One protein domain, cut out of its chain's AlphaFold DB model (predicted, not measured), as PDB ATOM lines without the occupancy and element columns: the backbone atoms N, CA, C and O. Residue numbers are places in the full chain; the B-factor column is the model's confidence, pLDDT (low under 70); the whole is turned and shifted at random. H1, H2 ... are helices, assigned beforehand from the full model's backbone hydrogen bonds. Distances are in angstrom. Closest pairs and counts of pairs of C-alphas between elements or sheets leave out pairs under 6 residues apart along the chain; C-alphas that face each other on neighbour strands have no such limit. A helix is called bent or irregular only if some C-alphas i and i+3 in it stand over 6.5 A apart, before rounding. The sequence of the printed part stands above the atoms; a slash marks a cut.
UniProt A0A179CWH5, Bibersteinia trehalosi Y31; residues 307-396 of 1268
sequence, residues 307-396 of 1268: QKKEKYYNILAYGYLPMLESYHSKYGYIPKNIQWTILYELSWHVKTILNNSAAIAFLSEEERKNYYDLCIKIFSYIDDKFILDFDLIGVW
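Overview. This is residues 307 to 396 of the 1268 residues of a protein of Bibersteinia trehalosi Y31 (UniProt A0A179CWH5). Three long helices, H1, H2 and H4, run side by side with their centres in a triangle, a loosely packed bundle in which H2 and H4 are only near each other. The short H5 crosses the beginning of H2 at one end of the bundle; the small H3 is at the opposite end, where residues 353 to 358 stick out. The printed part has 90 residues with five named helices, H1 to H5 in chain order, and no named strand: all helix. It is compact, with a radius of gyration of the C-alphas of 13.5 A and spans of 39 by 28 by 16 A.

Along the chain. H1, residues 314 to 331, begins at C-alpha 314 (51.352, -49.577, 56.313) and is 24.9 A long; it is only just irregular, with C-alphas 318 and 321 6.54 A apart. H2, residues 336 to 353, is 25.2 A long, and H4, residues 365 to 380, 22.9 A. H3 is residues 357 to 360, 5.7 A; H5 is residues 384 to 389, 8.8 A, ending at C-alpha 389 (40.255, -35.081, 35.489).

Arrangement. H1 touches H4, closest at the C-alphas of Leu 321 and Ile 378, 6.0 A, at a shallow tilt of 20 degrees, the same way. H1 and H2 form a helical hairpin at 22 degrees; they only just touch, with 3 pairs of C-alphas within 8 A, the closest Tyr 320 and Ile 342, 6.8 A. H2 touches H5, about perpendicular at 81 degrees, closest at the C-alphas of Lys 336 and Phe 386, 7.1 A. H2 and H3 touch only at the corner, and only just, with 3 pairs; H4 and H5 are apart. Every O i to N i+4 pair is within hydrogen-bond range in H4 and H5, 12 of 14 in H1 and 13 of 14 in H2; H3 is too short for one.

Size, cuts and confidence. The C-alphas farthest apart, Tyr 331 and Ala 358, are 40.2 A apart. The printed part has no cut, the four links are tight, and no printed residue is under 70 in pLDDT.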
ATOM      1  N   GLN A 307      62.562 -48.324  49.406       83.75
ATOM      2  CA  GLN A 307      63.154 -49.613  49.783       83.75
ATOM      3  C   GLN A 307      62.572 -50.183  51.090       83.75
ATOM      4  O   GLN A 307      63.070 -51.168  51.623       83.75
ATOM      5  N   LYS A 308      61.535 -49.545  51.652       87.12
ATOM      6  CA  LYS A 308      60.906 -49.948  52.916       87.12
ATOM      7  C   LYS A 308      59.581 -50.656  52.661       87.12
ATOM      8  O   LYS A 308      58.711 -50.103  51.984       87.12
ATOM      9  N   LYS A 309      59.400 -51.848  53.239       90.81
ATOM     10  CA  LYS A 309      58.182 -52.667  53.082       90.81
ATOM     11  C   LYS A 309      56.925 -51.922  53.536       90.81
ATOM     12  O   LYS A 309      55.877 -51.990  52.897       90.81
ATOM     13  N   GLU A 310      57.055 -51.115  54.583       91.38
ATOM     14  CA  GLU A 310      55.985 -50.323  55.187       91.38
ATOM     15  C   GLU A 310      55.368 -49.314  54.206       91.38
ATOM     16  O   GLU A 310      54.187 -48.985  54.326       91.38
ATOM     17  N   LYS A 311      56.116 -48.869  53.184       92.12
ATOM     18  CA  LYS A 311      55.585 -47.978  52.143       92.12
ATOM     19  C   LYS A 311      54.464 -48.636  51.327       92.12
ATOM     20  O   LYS A 311      53.544 -47.950  50.889       92.12
ATOM     21  N   TYR A 312      54.541 -49.950  51.132       93.75
ATOM     22  CA  TYR A 312      53.622 -50.720  50.290       93.75
ATOM     23  C   TYR A 312      52.472 -51.336  51.093       93.75
ATOM     24  O   TYR A 312      51.432 -51.644  50.523       93.75
ATOM     25  N   TYR A 313      52.613 -51.460  52.416       93.38
ATOM     26  CA  TYR A 313      51.552 -51.973  53.284       93.38
ATOM     27  C   TYR A 313      51.017 -50.914  54.257       93.38
ATOM     28  O   TYR A 313      49.881 -50.472  54.097       93.38
ATOM     29  N   ASN A 314      51.818 -50.450  55.225       93.56
ATOM     30  CA  ASN A 314      51.352 -49.577  56.313       93.56
ATOM     31  C   ASN A 314      50.695 -48.288  55.812       93.56
ATOM     32  O   ASN A 314      49.652 -47.893  56.331       93.56
ATOM     33  N   ILE A 315      51.279 -47.627  54.810       94.31
ATOM     34  CA  ILE A 315      50.721 -46.373  54.288       94.31
ATOM     35  C   ILE A 315      49.339 -46.607  53.660       94.31
ATOM     36  O   ILE A 315      48.415 -45.831  53.896       94.31
ATOM     37  N   LEU A 316      49.166 -47.690  52.899       96.25
ATOM     38  CA  LEU A 316      47.892 -48.007  52.256       96.25
ATOM     39  C   LEU A 316      46.859 -48.479  53.289       96.25
ATOM     40  O   LEU A 316      45.740 -47.970  53.313       96.25
ATOM     41  N   ALA A 317      47.248 -49.416  54.156       95.25
ATOM     42  CA  ALA A 317      46.368 -50.087  55.108       95.25
ATOM     43  C   ALA A 317      45.988 -49.220  56.318       95.25
ATOM     44  O   ALA A 317      44.863 -49.313  56.798       95.25
ATOM     45  N   TYR A 318      46.897 -48.371  56.811       93.38
ATOM     46  CA  TYR A 318      46.671 -47.525  57.993       93.38
ATOM     47  C   TYR A 318      46.540 -46.030  57.666       93.38
ATOM     48  O   TYR A 318      46.055 -45.264  58.499       93.38
ATOM     49  N   GLY A 319      46.960 -45.607  56.471       94.81
ATOM     50  CA  GLY A 319      46.843 -44.230  55.992       94.81
ATOM     51  C   GLY A 319      45.682 -44.052  55.020       94.81
ATOM     52  O   GLY A 319      44.654 -43.487  55.392       94.81
ATOM     53  N   TYR A 320      45.846 -44.513  53.777       96.44
ATOM     54  CA  TYR A 320      44.918 -44.220  52.678       96.44
ATOM     55  C   TYR A 320      43.530 -44.804  52.905       96.44
ATOM     56  O   TYR A 320      42.539 -44.080  52.826       96.44
ATOM     57  N   LEU A 321      43.454 -46.101  53.193       96.44
ATOM     58  CA  LEU A 321      42.183 -46.801  53.288       96.44
ATOM     59  C   LEU A 321      41.327 -46.305  54.472       96.44
ATOM     60  O   LEU A 321      40.202 -45.878  54.209       96.44
ATOM     61  N   PRO A 322      41.832 -46.217  55.722       95.25
ATOM     62  CA  PRO A 322      41.030 -45.709  56.838       95.25
ATOM     63  C   PRO A 322      40.612 -44.250  56.658       95.25
ATOM     64  O   PRO A 322      39.556 -43.840  57.137       95.25
ATOM     65  N   MET A 323      41.433 -43.446  55.971       95.25
ATOM     66  CA  MET A 323      41.075 -42.072  55.624       95.25
ATOM     67  C   MET A 323      39.862 -42.042  54.688       95.25
ATOM     68  O   MET A 323      38.899 -41.339  54.975       95.25
ATOM     69  N   LEU A 324      39.878 -42.818  53.600       97.62
ATOM     70  CA  LEU A 324      38.757 -42.891  52.655       97.62
ATOM     71  C   LEU A 324      37.490 -43.439  53.326       97.62
ATOM     72  O   LEU A 324      36.420 -42.853  53.166       97.62
ATOM     73  N   GLU A 325      37.627 -44.494  54.133       97.31
ATOM     74  CA  GLU A 325      36.534 -45.082  54.916       97.31
ATOM     75  C   GLU A 325      35.916 -44.048  55.871       97.31
ATOM     76  O   GLU A 325      34.700 -43.880  55.878       97.31
ATOM     77  N   SER A 326      36.730 -43.269  56.593       96.19
ATOM     78  CA  SER A 326      36.235 -42.242  57.528       96.19
ATOM     79  C   SER A 326      35.434 -41.138  56.830       96.19
ATOM     80  O   SER A 326      34.383 -40.724  57.323       96.19
ATOM     81  N   TYR A 327      35.901 -40.666  55.669       96.25
ATOM     82  CA  TYR A 327      35.172 -39.670  54.877       96.25
ATOM     83  C   TYR A 327      33.867 -40.239  54.316       96.25
ATOM     84  O   TYR A 327      32.826 -39.587  54.416       96.25
ATOM     85  N   HIS A 328      33.899 -41.463  53.781       96.62
ATOM     86  CA  HIS A 328      32.706 -42.123  53.261       96.62
ATOM     87  C   HIS A 328      31.668 -42.376  54.361       96.62
ATOM     88  O   HIS A 328      30.500 -42.048  54.175       96.62
ATOM     89  N   SER A 329      32.082 -42.870  55.532       97.00
ATOM     90  CA  SER A 329      31.188 -43.078  56.675       97.00
ATOM     91  C   SER A 329      30.556 -41.781  57.177       97.00
ATOM     92  O   SER A 329      29.410 -41.799  57.618       97.00
ATOM     93  N   LYS A 330      31.278 -40.656  57.115       94.94
ATOM     94  CA  LYS A 330      30.772 -39.363  57.587       94.94
ATOM     95  C   LYS A 330      29.814 -38.691  56.602       94.94
ATOM     96  O   LYS A 330      28.792 -38.161  57.028       94.94
ATOM     97  N   TYR A 331      30.147 -38.676  55.311       93.44
ATOM     98  CA  TYR A 331      29.414 -37.888  54.310       93.44
ATOM     99  C   TYR A 331      28.564 -38.725  53.344       93.44
ATOM    100  O   TYR A 331      27.777 -38.162  52.588       93.44
ATOM    101  N   GLY A 332      28.738 -40.048  53.307       94.56
ATOM    102  CA  GLY A 332      28.170 -40.934  52.280       94.56
ATOM    103  C   GLY A 332      28.907 -40.886  50.933       94.56
ATOM    104  O   GLY A 332      28.646 -41.696  50.050       94.56
ATOM    105  N   TYR A 333      29.864 -39.970  50.768       94.25
ATOM    106  CA  TYR A 333      30.723 -39.816  49.592       94.25
ATOM    107  C   TYR A 333      32.112 -39.321  50.020       94.25
ATOM    108  O   TYR A 333      32.316 -38.949  51.174       94.25
ATOM    109  N   ILE A 334      33.080 -39.304  49.100       96.12
ATOM    110  CA  ILE A 334      34.440 -38.831  49.393       96.12
ATOM    111  C   ILE A 334      34.694 -37.521  48.635       96.12
ATOM    112  O   ILE A 334      34.589 -37.499  47.408       96.12
ATOM    113  N   PRO A 335      35.056 -36.417  49.313       94.69
ATOM    114  CA  PRO A 335      35.348 -35.148  48.653       94.69
ATOM    115  C   PRO A 335      36.499 -35.239  47.643       94.69
ATOM    116  O   PRO A 335      37.494 -35.941  47.853       94.69
ATOM    117  N   LYS A 336      36.405 -34.464  46.555       95.25
ATOM    118  CA  LYS A 336      37.375 -34.483  45.449       95.25
ATOM    119  C   LYS A 336      38.822 -34.259  45.896       95.25
ATOM    120  O   LYS A 336      39.710 -34.946  45.403       95.25
ATOM    121  N   ASN A 337      39.082 -33.341  46.828       94.31
ATOM    122  CA  ASN A 337      40.432 -33.059  47.327       94.31
ATOM    123  C   ASN A 337      41.054 -34.269  48.049       94.31
ATOM    124  O   ASN A 337      42.264 -34.471  47.967       94.31
ATOM    125  N   ILE A 338      40.247 -35.089  48.727       96.19
ATOM    126  CA  ILE A 338      40.713 -36.310  49.398       96.19
ATOM    127  C   ILE A 338      41.017 -37.394  48.366       96.19
ATOM    128  O   ILE A 338      42.095 -37.985  48.390       96.19
ATOM    129  N   GLN A 339      40.133 -37.575  47.383       96.94
ATOM    130  CA  GLN A 339      40.392 -38.492  46.271       96.94
ATOM    131  C   GLN A 339      41.641 -38.081  45.471       96.94
ATOM    132  O   GLN A 339      42.498 -38.912  45.186       96.94
ATOM    133  N   TRP A 340      41.807 -36.787  45.169       95.19
ATOM    134  CA  TRP A 340      42.986 -36.242  44.479       95.19
ATOM    135  C   TRP A 340      44.272 -36.367  45.296       95.19
ATOM    136  O   TRP A 340      45.347 -36.505  44.716       95.19
ATOM    137  N   THR A 341      44.175 -36.335  46.626       95.62
ATOM    138  CA  THR A 341      45.309 -36.574  47.528       95.62
ATOM    139  C   THR A 341      45.822 -38.003  47.362       95.62
ATOM    140  O   THR A 341      47.013 -38.204  47.135       95.62
ATOM    141  N   ILE A 342      44.919 -38.987  47.360       96.25
ATOM    142  CA  ILE A 342      45.279 -40.390  47.120       96.25
ATOM    143  C   ILE A 342      45.759 -40.624  45.692       96.25
ATOM    144  O   ILE A 342      46.770 -41.295  45.494       96.25
ATOM    145  N   LEU A 343      45.095 -40.034  44.694       96.81
ATOM    146  CA  LEU A 343      45.539 -40.123  43.304       96.81
ATOM    147  C   LEU A 343      46.947 -39.562  43.127       96.81
ATOM    148  O   LEU A 343      47.742 -40.167  42.415       96.81
ATOM    149  N   TYR A 344      47.282 -38.453  43.787       95.19
ATOM    150  CA  TYR A 344      48.627 -37.887  43.748       95.19
ATOM    151  C   TYR A 344      49.680 -38.858  44.283       95.19
ATOM    152  O   TYR A 344      50.693 -39.080  43.616       95.19
ATOM    153  N   GLU A 345      49.432 -39.473  45.438       93.81
ATOM    154  CA  GLU A 345      50.365 -40.427  46.038       93.81
ATOM    155  C   GLU A 345      50.482 -41.721  45.216       93.81
ATOM    156  O   GLU A 345      51.582 -42.111  44.814       93.81
ATOM    157  N   LEU A 346      49.359 -42.366  44.884       95.12
ATOM    158  CA  LEU A 346      49.362 -43.623  44.127       95.12
ATOM    159  C   LEU A 346      49.879 -43.447  42.696       95.12
ATOM    160  O   LEU A 346      50.464 -44.368  42.132       95.12
ATOM    161  N   SER A 347      49.759 -42.259  42.108       95.56
ATOM    162  CA  SER A 347      50.366 -41.973  40.804       95.56
ATOM    163  C   SER A 347      51.895 -42.010  40.843       95.56
ATOM    164  O   SER A 347      52.512 -42.437  39.866       95.56
ATOM    165  N   TRP A 348      52.534 -41.619  41.953       92.81
ATOM    166  CA  TRP A 348      53.976 -41.825  42.120       92.81
ATOM    167  C   TRP A 348      54.318 -43.308  42.228       92.81
ATOM    168  O   TRP A 348      55.284 -43.742  41.609       92.81
ATOM    169  N   HIS A 349      53.508 -44.091  42.945       93.75
ATOM    170  CA  HIS A 349      53.676 -45.543  43.009       93.75
ATOM    171  C   HIS A 349      53.594 -46.179  41.616       93.75
ATOM    172  O   HIS A 349      54.510 -46.899  41.221       93.75
ATOM    173  N   VAL A 350      52.550 -45.855  40.840       94.44
ATOM    174  CA  VAL A 350      52.401 -46.324  39.454       94.44
ATOM    175  C   VAL A 350      53.634 -45.953  38.639       94.44
ATOM    176  O   VAL A 350      54.272 -46.835  38.085       94.44
ATOM    177  N   LYS A 351      54.053 -44.684  38.619       90.81
ATOM    178  CA  LYS A 351      55.208 -44.254  37.814       90.81
ATOM    179  C   LYS A 351      56.539 -44.899  38.216       90.81
ATOM    180  O   LYS A 351      57.399 -45.059  37.353       90.81
ATOM    181  N   THR A 352      56.733 -45.231  39.491       88.81
ATOM    182  CA  THR A 352      57.971 -45.858  39.984       88.81
ATOM    183  C   THR A 352      58.035 -47.352  39.653       88.81
ATOM    184  O   THR A 352      59.112 -47.856  39.321       88.81
ATOM    185  N   ILE A 353      56.896 -48.047  39.742       90.94
ATOM    186  CA  ILE A 353      56.795 -49.512  39.638       90.94
ATOM    187  C   ILE A 353      56.496 -49.969  38.204       90.94
ATOM    188  O   ILE A 353      56.884 -51.071  37.825       90.94
ATOM    189  N   LEU A 354      55.825 -49.143  37.393       90.88
ATOM    190  CA  LEU A 354      55.417 -49.510  36.036       90.88
ATOM    191  C   LEU A 354      56.628 -49.950  35.197       90.88
ATOM    192  O   LEU A 354      57.569 -49.177  35.007       90.88
ATOM    193  N   ASN A 355      56.590 -51.181  34.681       87.19
ATOM    194  CA  ASN A 355      57.694 -51.825  33.952       87.19
ATOM    195  C   ASN A 355      59.026 -51.841  34.726       87.19
ATOM    196  O   ASN A 355      60.106 -51.722  34.143       87.19
ATOM    197  N   ASN A 356      58.963 -51.936  36.053       83.62
ATOM    198  CA  ASN A 356      60.127 -51.895  36.926       83.62
ATOM    199  C   ASN A 356      59.963 -52.840  38.124       83.62
ATOM    200  O   ASN A 356      59.881 -52.394  39.267       83.62
ATOM    201  N   SER A 357      59.942 -54.146  37.857       78.25
ATOM    202  CA  SER A 357      59.849 -55.190  38.890       78.25
ATOM    203  C   SER A 357      60.958 -55.081  39.945       78.25
ATOM    204  O   SER A 357      60.693 -55.266  41.131       78.25
ATOM    205  N   ALA A 358      62.163 -54.653  39.547       77.12
ATOM    206  CA  ALA A 358      63.288 -54.410  40.453       77.12
ATOM    207  C   ALA A 358      62.954 -53.439  41.606       77.12
ATOM    208  O   ALA A 358      63.441 -53.622  42.717       77.12
ATOM    209  N   ALA A 359      62.067 -52.452  41.395       81.88
ATOM    210  CA  ALA A 359      61.678 -51.505  42.450       81.88
ATOM    211  C   ALA A 359      60.968 -52.154  43.647       81.88
ATOM    212  O   ALA A 359      60.888 -51.534  44.704       81.88
ATOM    213  N   ILE A 360      60.436 -53.365  43.475       87.69
ATOM    214  CA  ILE A 360      59.695 -54.112  44.498       87.69
ATOM    215  C   ILE A 360      60.197 -55.558  44.635       87.69
ATOM    216  O   ILE A 360      59.497 -56.405  45.191       87.69
ATOM    217  N   ALA A 361      61.402 -55.853  44.136       82.44
ATOM    218  CA  ALA A 361      61.980 -57.197  44.173       82.44
ATOM    219  C   ALA A 361      62.256 -57.685  45.608       82.44
ATOM    220  O   ALA A 361      62.212 -58.882  45.864       82.44
ATOM    221  N   PHE A 362      62.468 -56.764  46.556       83.69
ATOM    222  CA  PHE A 362      62.667 -57.070  47.979       83.69
ATOM    223  C   PHE A 362      61.376 -57.460  48.728       83.69
ATOM    224  O   PHE A 362      61.431 -57.835  49.904       83.69
ATOM    225  N   LEU A 363      60.209 -57.334  48.084       87.94
ATOM    226  CA  LEU A 363      58.942 -57.849  48.604       87.94
ATOM    227  C   LEU A 363      58.809 -59.342  48.269       87.94
ATOM    228  O   LEU A 363      59.305 -59.795  47.241       87.94
ATOM    229  N   SER A 364      58.112 -60.117  49.096       89.75
ATOM    230  CA  SER A 364      57.690 -61.472  48.721       89.75
ATOM    231  C   SER A 364      56.559 -61.430  47.682       89.75
ATOM    232  O   SER A 364      55.915 -60.398  47.479       89.75
ATOM    233  N   GLU A 365      56.281 -62.555  47.015       89.69
ATOM    234  CA  GLU A 365      55.130 -62.662  46.102       89.69
ATOM    235  C   GLU A 365      53.802 -62.357  46.808       89.69
ATOM    236  O   GLU A 365      52.963 -61.630  46.271       89.69
ATOM    237  N   GLU A 366      53.638 -62.841  48.042       93.25
ATOM    238  CA  GLU A 366      52.461 -62.573  48.870       93.25
ATOM    239  C   GLU A 366      52.341 -61.081  49.223       93.25
ATOM    240  O   GLU A 366      51.266 -60.495  49.094       93.25
ATOM    241  N   GLU A 367      53.448 -60.429  49.591       94.69
ATOM    242  CA  GLU A 367      53.479 -58.988  49.872       94.69
ATOM    243  C   GLU A 367      53.118 -58.161  48.625       94.69
ATOM    244  O   GLU A 367      52.338 -57.208  48.723       94.69
ATOM    245  N   ARG A 368      53.622 -58.537  47.437       94.31
ATOM    246  CA  ARG A 368      53.268 -57.885  46.161       94.31
ATOM    247  C   ARG A 368      51.787 -58.043  45.826       94.31
ATOM    248  O   ARG A 368      51.166 -57.078  45.373       94.31
ATOM    249  N   LYS A 369      51.223 -59.233  46.053       94.19
ATOM    250  CA  LYS A 369      49.797 -59.498  45.840       94.19
ATOM    251  C   LYS A 369      48.934 -58.664  46.789       94.19
ATOM    252  O   LYS A 369      48.069 -57.931  46.325       94.19
ATOM    253  N   ASN A 370      49.240 -58.680  48.086       95.50
ATOM    254  CA  ASN A 370      48.521 -57.894  49.091       95.50
ATOM    255  C   ASN A 370      48.562 -56.387  48.785       95.50
ATOM    256  O   ASN A 370      47.560 -55.688  48.940       95.50
ATOM    257  N   TYR A 371      49.700 -55.879  48.308       96.38
ATOM    258  CA  TYR A 371      49.822 -54.496  47.849       96.38
ATOM    259  C   TYR A 371      48.898 -54.188  46.658       96.38
ATOM    260  O   TYR A 371      48.225 -53.152  46.648       96.38
ATOM    261  N   TYR A 372      48.833 -55.084  45.670       96.25
ATOM    262  CA  TYR A 372      47.950 -54.937  44.513       96.25
ATOM    263  C   TYR A 372      46.468 -54.963  44.922       96.25
ATOM    264  O   TYR A 372      45.698 -54.094  44.509       96.25
ATOM    265  N   ASP A 373      46.085 -55.878  45.812       96.75
ATOM    266  CA  ASP A 373      44.718 -55.993  46.333       96.75
ATOM    267  C   ASP A 373      44.306 -54.744  47.135       96.75
ATOM    268  O   ASP A 373      43.187 -54.239  46.995       96.75
ATOM    269  N   LEU A 374      45.228 -54.167  47.916       97.62
ATOM    270  CA  LEU A 374      45.014 -52.876  48.577       97.62
ATOM    271  C   LEU A 374      44.813 -51.741  47.565       97.62
ATOM    272  O   LEU A 374      43.956 -50.885  47.792       97.62
ATOM    273  N   CYS A 375      45.547 -51.734  46.448       97.69
ATOM    274  CA  CYS A 375      45.319 -50.764  45.373       97.69
ATOM    275  C   CYS A 375      43.895 -50.895  44.817       97.69
ATOM    276  O   CYS A 375      43.188 -49.890  44.768       97.69
ATOM    277  N   ILE A 376      43.430 -52.107  44.489       97.69
ATOM    278  CA  ILE A 376      42.045 -52.343  44.034       97.69
ATOM    279  C   ILE A 376      41.040 -51.810  45.062       97.69
ATOM    280  O   ILE A 376      40.140 -51.038  44.717       97.69
ATOM    281  N   LYS A 377      41.213 -52.169  46.343       97.94
ATOM    282  CA  LYS A 377      40.306 -51.734  47.413       97.94
ATOM    283  C   LYS A 377      40.281 -50.212  47.563       97.94
ATOM    284  O   LYS A 377      39.216 -49.654  47.782       97.94
ATOM    285  N   ILE A 378      41.417 -49.534  47.421       98.38
ATOM    286  CA  ILE A 378      41.490 -48.068  47.490       98.38
ATOM    287  C   ILE A 378      40.843 -47.422  46.260       98.38
ATOM    288  O   ILE A 378      40.076 -46.473  46.400       98.38
ATOM    289  N   PHE A 379      41.101 -47.938  45.057       97.88
ATOM    290  CA  PHE A 379      40.510 -47.403  43.828       97.88
ATOM    291  C   PHE A 379      38.997 -47.631  43.742       97.88
ATOM    292  O   PHE A 379      38.329 -46.884  43.024       97.88
ATOM    293  N   SER A 380      38.420 -48.583  44.486       96.75
ATOM    294  CA  SER A 380      36.960 -48.736  44.581       96.75
ATOM    295  C   SER A 380      36.278 -47.481  45.153       96.75
ATOM    296  O   SER A 380      35.209 -47.111  44.677       96.75
ATOM    297  N   TYR A 381      36.962 -46.757  46.048       97.44
ATOM    298  CA  TYR A 381      36.526 -45.495  46.656       97.44
ATOM    299  C   TYR A 381      36.791 -44.242  45.800       97.44
ATOM    300  O   TYR A 381      36.393 -43.145  46.187       97.44
ATOM    301  N   ILE A 382      37.493 -44.367  44.668       97.38
ATOM    302  CA  ILE A 382      37.851 -43.226  43.813       97.38
ATOM    303  C   ILE A 382      36.916 -43.154  42.605       97.38
ATOM    304  O   ILE A 382      36.846 -44.092  41.816       97.38
ATOM    305  N   ASP A 383      36.254 -42.025  42.395       96.69
ATOM    306  CA  ASP A 383      35.342 -41.812  41.276       96.69
ATOM    307  C   ASP A 383      36.073 -41.761  39.928       96.69
ATOM    308  O   ASP A 383      37.081 -41.066  39.754       96.69
ATOM    309  N   ASP A 384      35.492 -42.423  38.922       97.31
ATOM    310  CA  ASP A 384      36.048 -42.527  37.564       97.31
ATOM    311  C   ASP A 384      36.329 -41.142  36.953       97.31
ATOM    312  O   ASP A 384      37.367 -40.914  36.327       97.31
ATOM    313  N   LYS A 385      35.427 -40.180  37.193       96.19
ATOM    314  CA  LYS A 385      35.568 -38.792  36.732       96.19
ATOM    315  C   LYS A 385      36.831 -38.130  37.283       96.19
ATOM    316  O   LYS A 385      37.506 -37.413  36.551       96.19
ATOM    317  N   PHE A 386      37.182 -38.364  38.547       95.75
ATOM    318  CA  PHE A 386      38.350 -37.719  39.149       95.75
ATOM    319  C   PHE A 386      39.667 -38.350  38.708       95.75
ATOM    320  O   PHE A 386      40.650 -37.621  38.603       95.75
ATOM    321  N   ILE A 387      39.678 -39.639  38.351       97.12
ATOM    322  CA  ILE A 387      40.808 -40.265  37.643       97.12
ATOM    323  C   ILE A 387      41.011 -39.577  36.284       97.12
ATOM    324  O   ILE A 387      42.130 -39.209  35.917       97.12
ATOM    325  N   LEU A 388      39.920 -39.353  35.543       95.62
ATOM    326  CA  LEU A 388      39.960 -38.718  34.224       95.62
ATOM    327  C   LEU A 388      40.367 -37.239  34.275       95.62
ATOM    328  O   LEU A 388      41.108 -36.791  33.398       95.62
ATOM    329  N   ASP A 389      39.952 -36.507  35.308       94.00
ATOM    330  CA  ASP A 389      40.255 -35.081  35.489       94.00
ATOM    331  C   ASP A 389      41.655 -34.822  36.085       94.00
ATOM    332  O   ASP A 389      42.141 -33.692  36.032       94.00
ATOM    333  N   PHE A 390      42.330 -35.834  36.644       94.06
ATOM    334  CA  PHE A 390      43.625 -35.662  37.315       94.06
ATOM    335  C   PHE A 390      44.770 -35.410  36.318       94.06
ATOM    336  O   PHE A 390      45.060 -36.251  35.471       94.06
ATOM    337  N   ASP A 391      45.442 -34.261  36.391       88.56
ATOM    338  CA  ASP A 391      46.454 -33.813  35.414       88.56
ATOM    339  C   ASP A 391      47.815 -33.453  36.039       88.56
ATOM    340  O   ASP A 391      48.713 -32.922  35.377       88.56
ATOM    341  N   LEU A 392      48.006 -33.768  37.321       89.62
ATOM    342  CA  LEU A 392      49.249 -33.490  38.032       89.62
ATOM    343  C   LEU A 392      50.322 -34.542  37.725       89.62
ATOM    344  O   LEU A 392      50.042 -35.651  37.279       89.62
ATOM    345  N   ILE A 393      51.584 -34.176  37.982       86.62
ATOM    346  CA  ILE A 393      52.767 -35.061  37.961       86.62
ATOM    347  C   ILE A 393      52.931 -35.914  36.686       86.62
ATOM    348  O   ILE A 393      53.630 -36.926  36.701       86.62
ATOM    349  N   GLY A 394      52.367 -35.474  35.558       88.25
ATOM    350  CA  GLY A 394      52.493 -36.148  34.261       88.25
ATOM    351  C   GLY A 394      51.654 -37.422  34.132       88.25
ATOM    352  O   GLY A 394      52.063 -38.340  33.425       88.25
ATOM    353  N   VAL A 395      50.511 -37.500  34.822       92.25
ATOM    354  CA  VAL A 395      49.523 -38.581  34.651       92.25
ATOM    355  C   VAL A 395      48.726 -38.336  33.368       92.25
ATOM    356  O   VAL A 395      47.659 -37.723  33.351       92.25
ATOM    357  N   TRP A 396      49.297 -38.786  32.255       91.44
ATOM    358  CA  TRP A 396      48.665 -38.757  30.935       91.44
ATOM    359  C   TRP A 396      47.587 -39.838  30.782       91.44
ATOM    360  O   TRP A 396      47.394 -40.684  31.654       91.44
TER     361      TRP A 396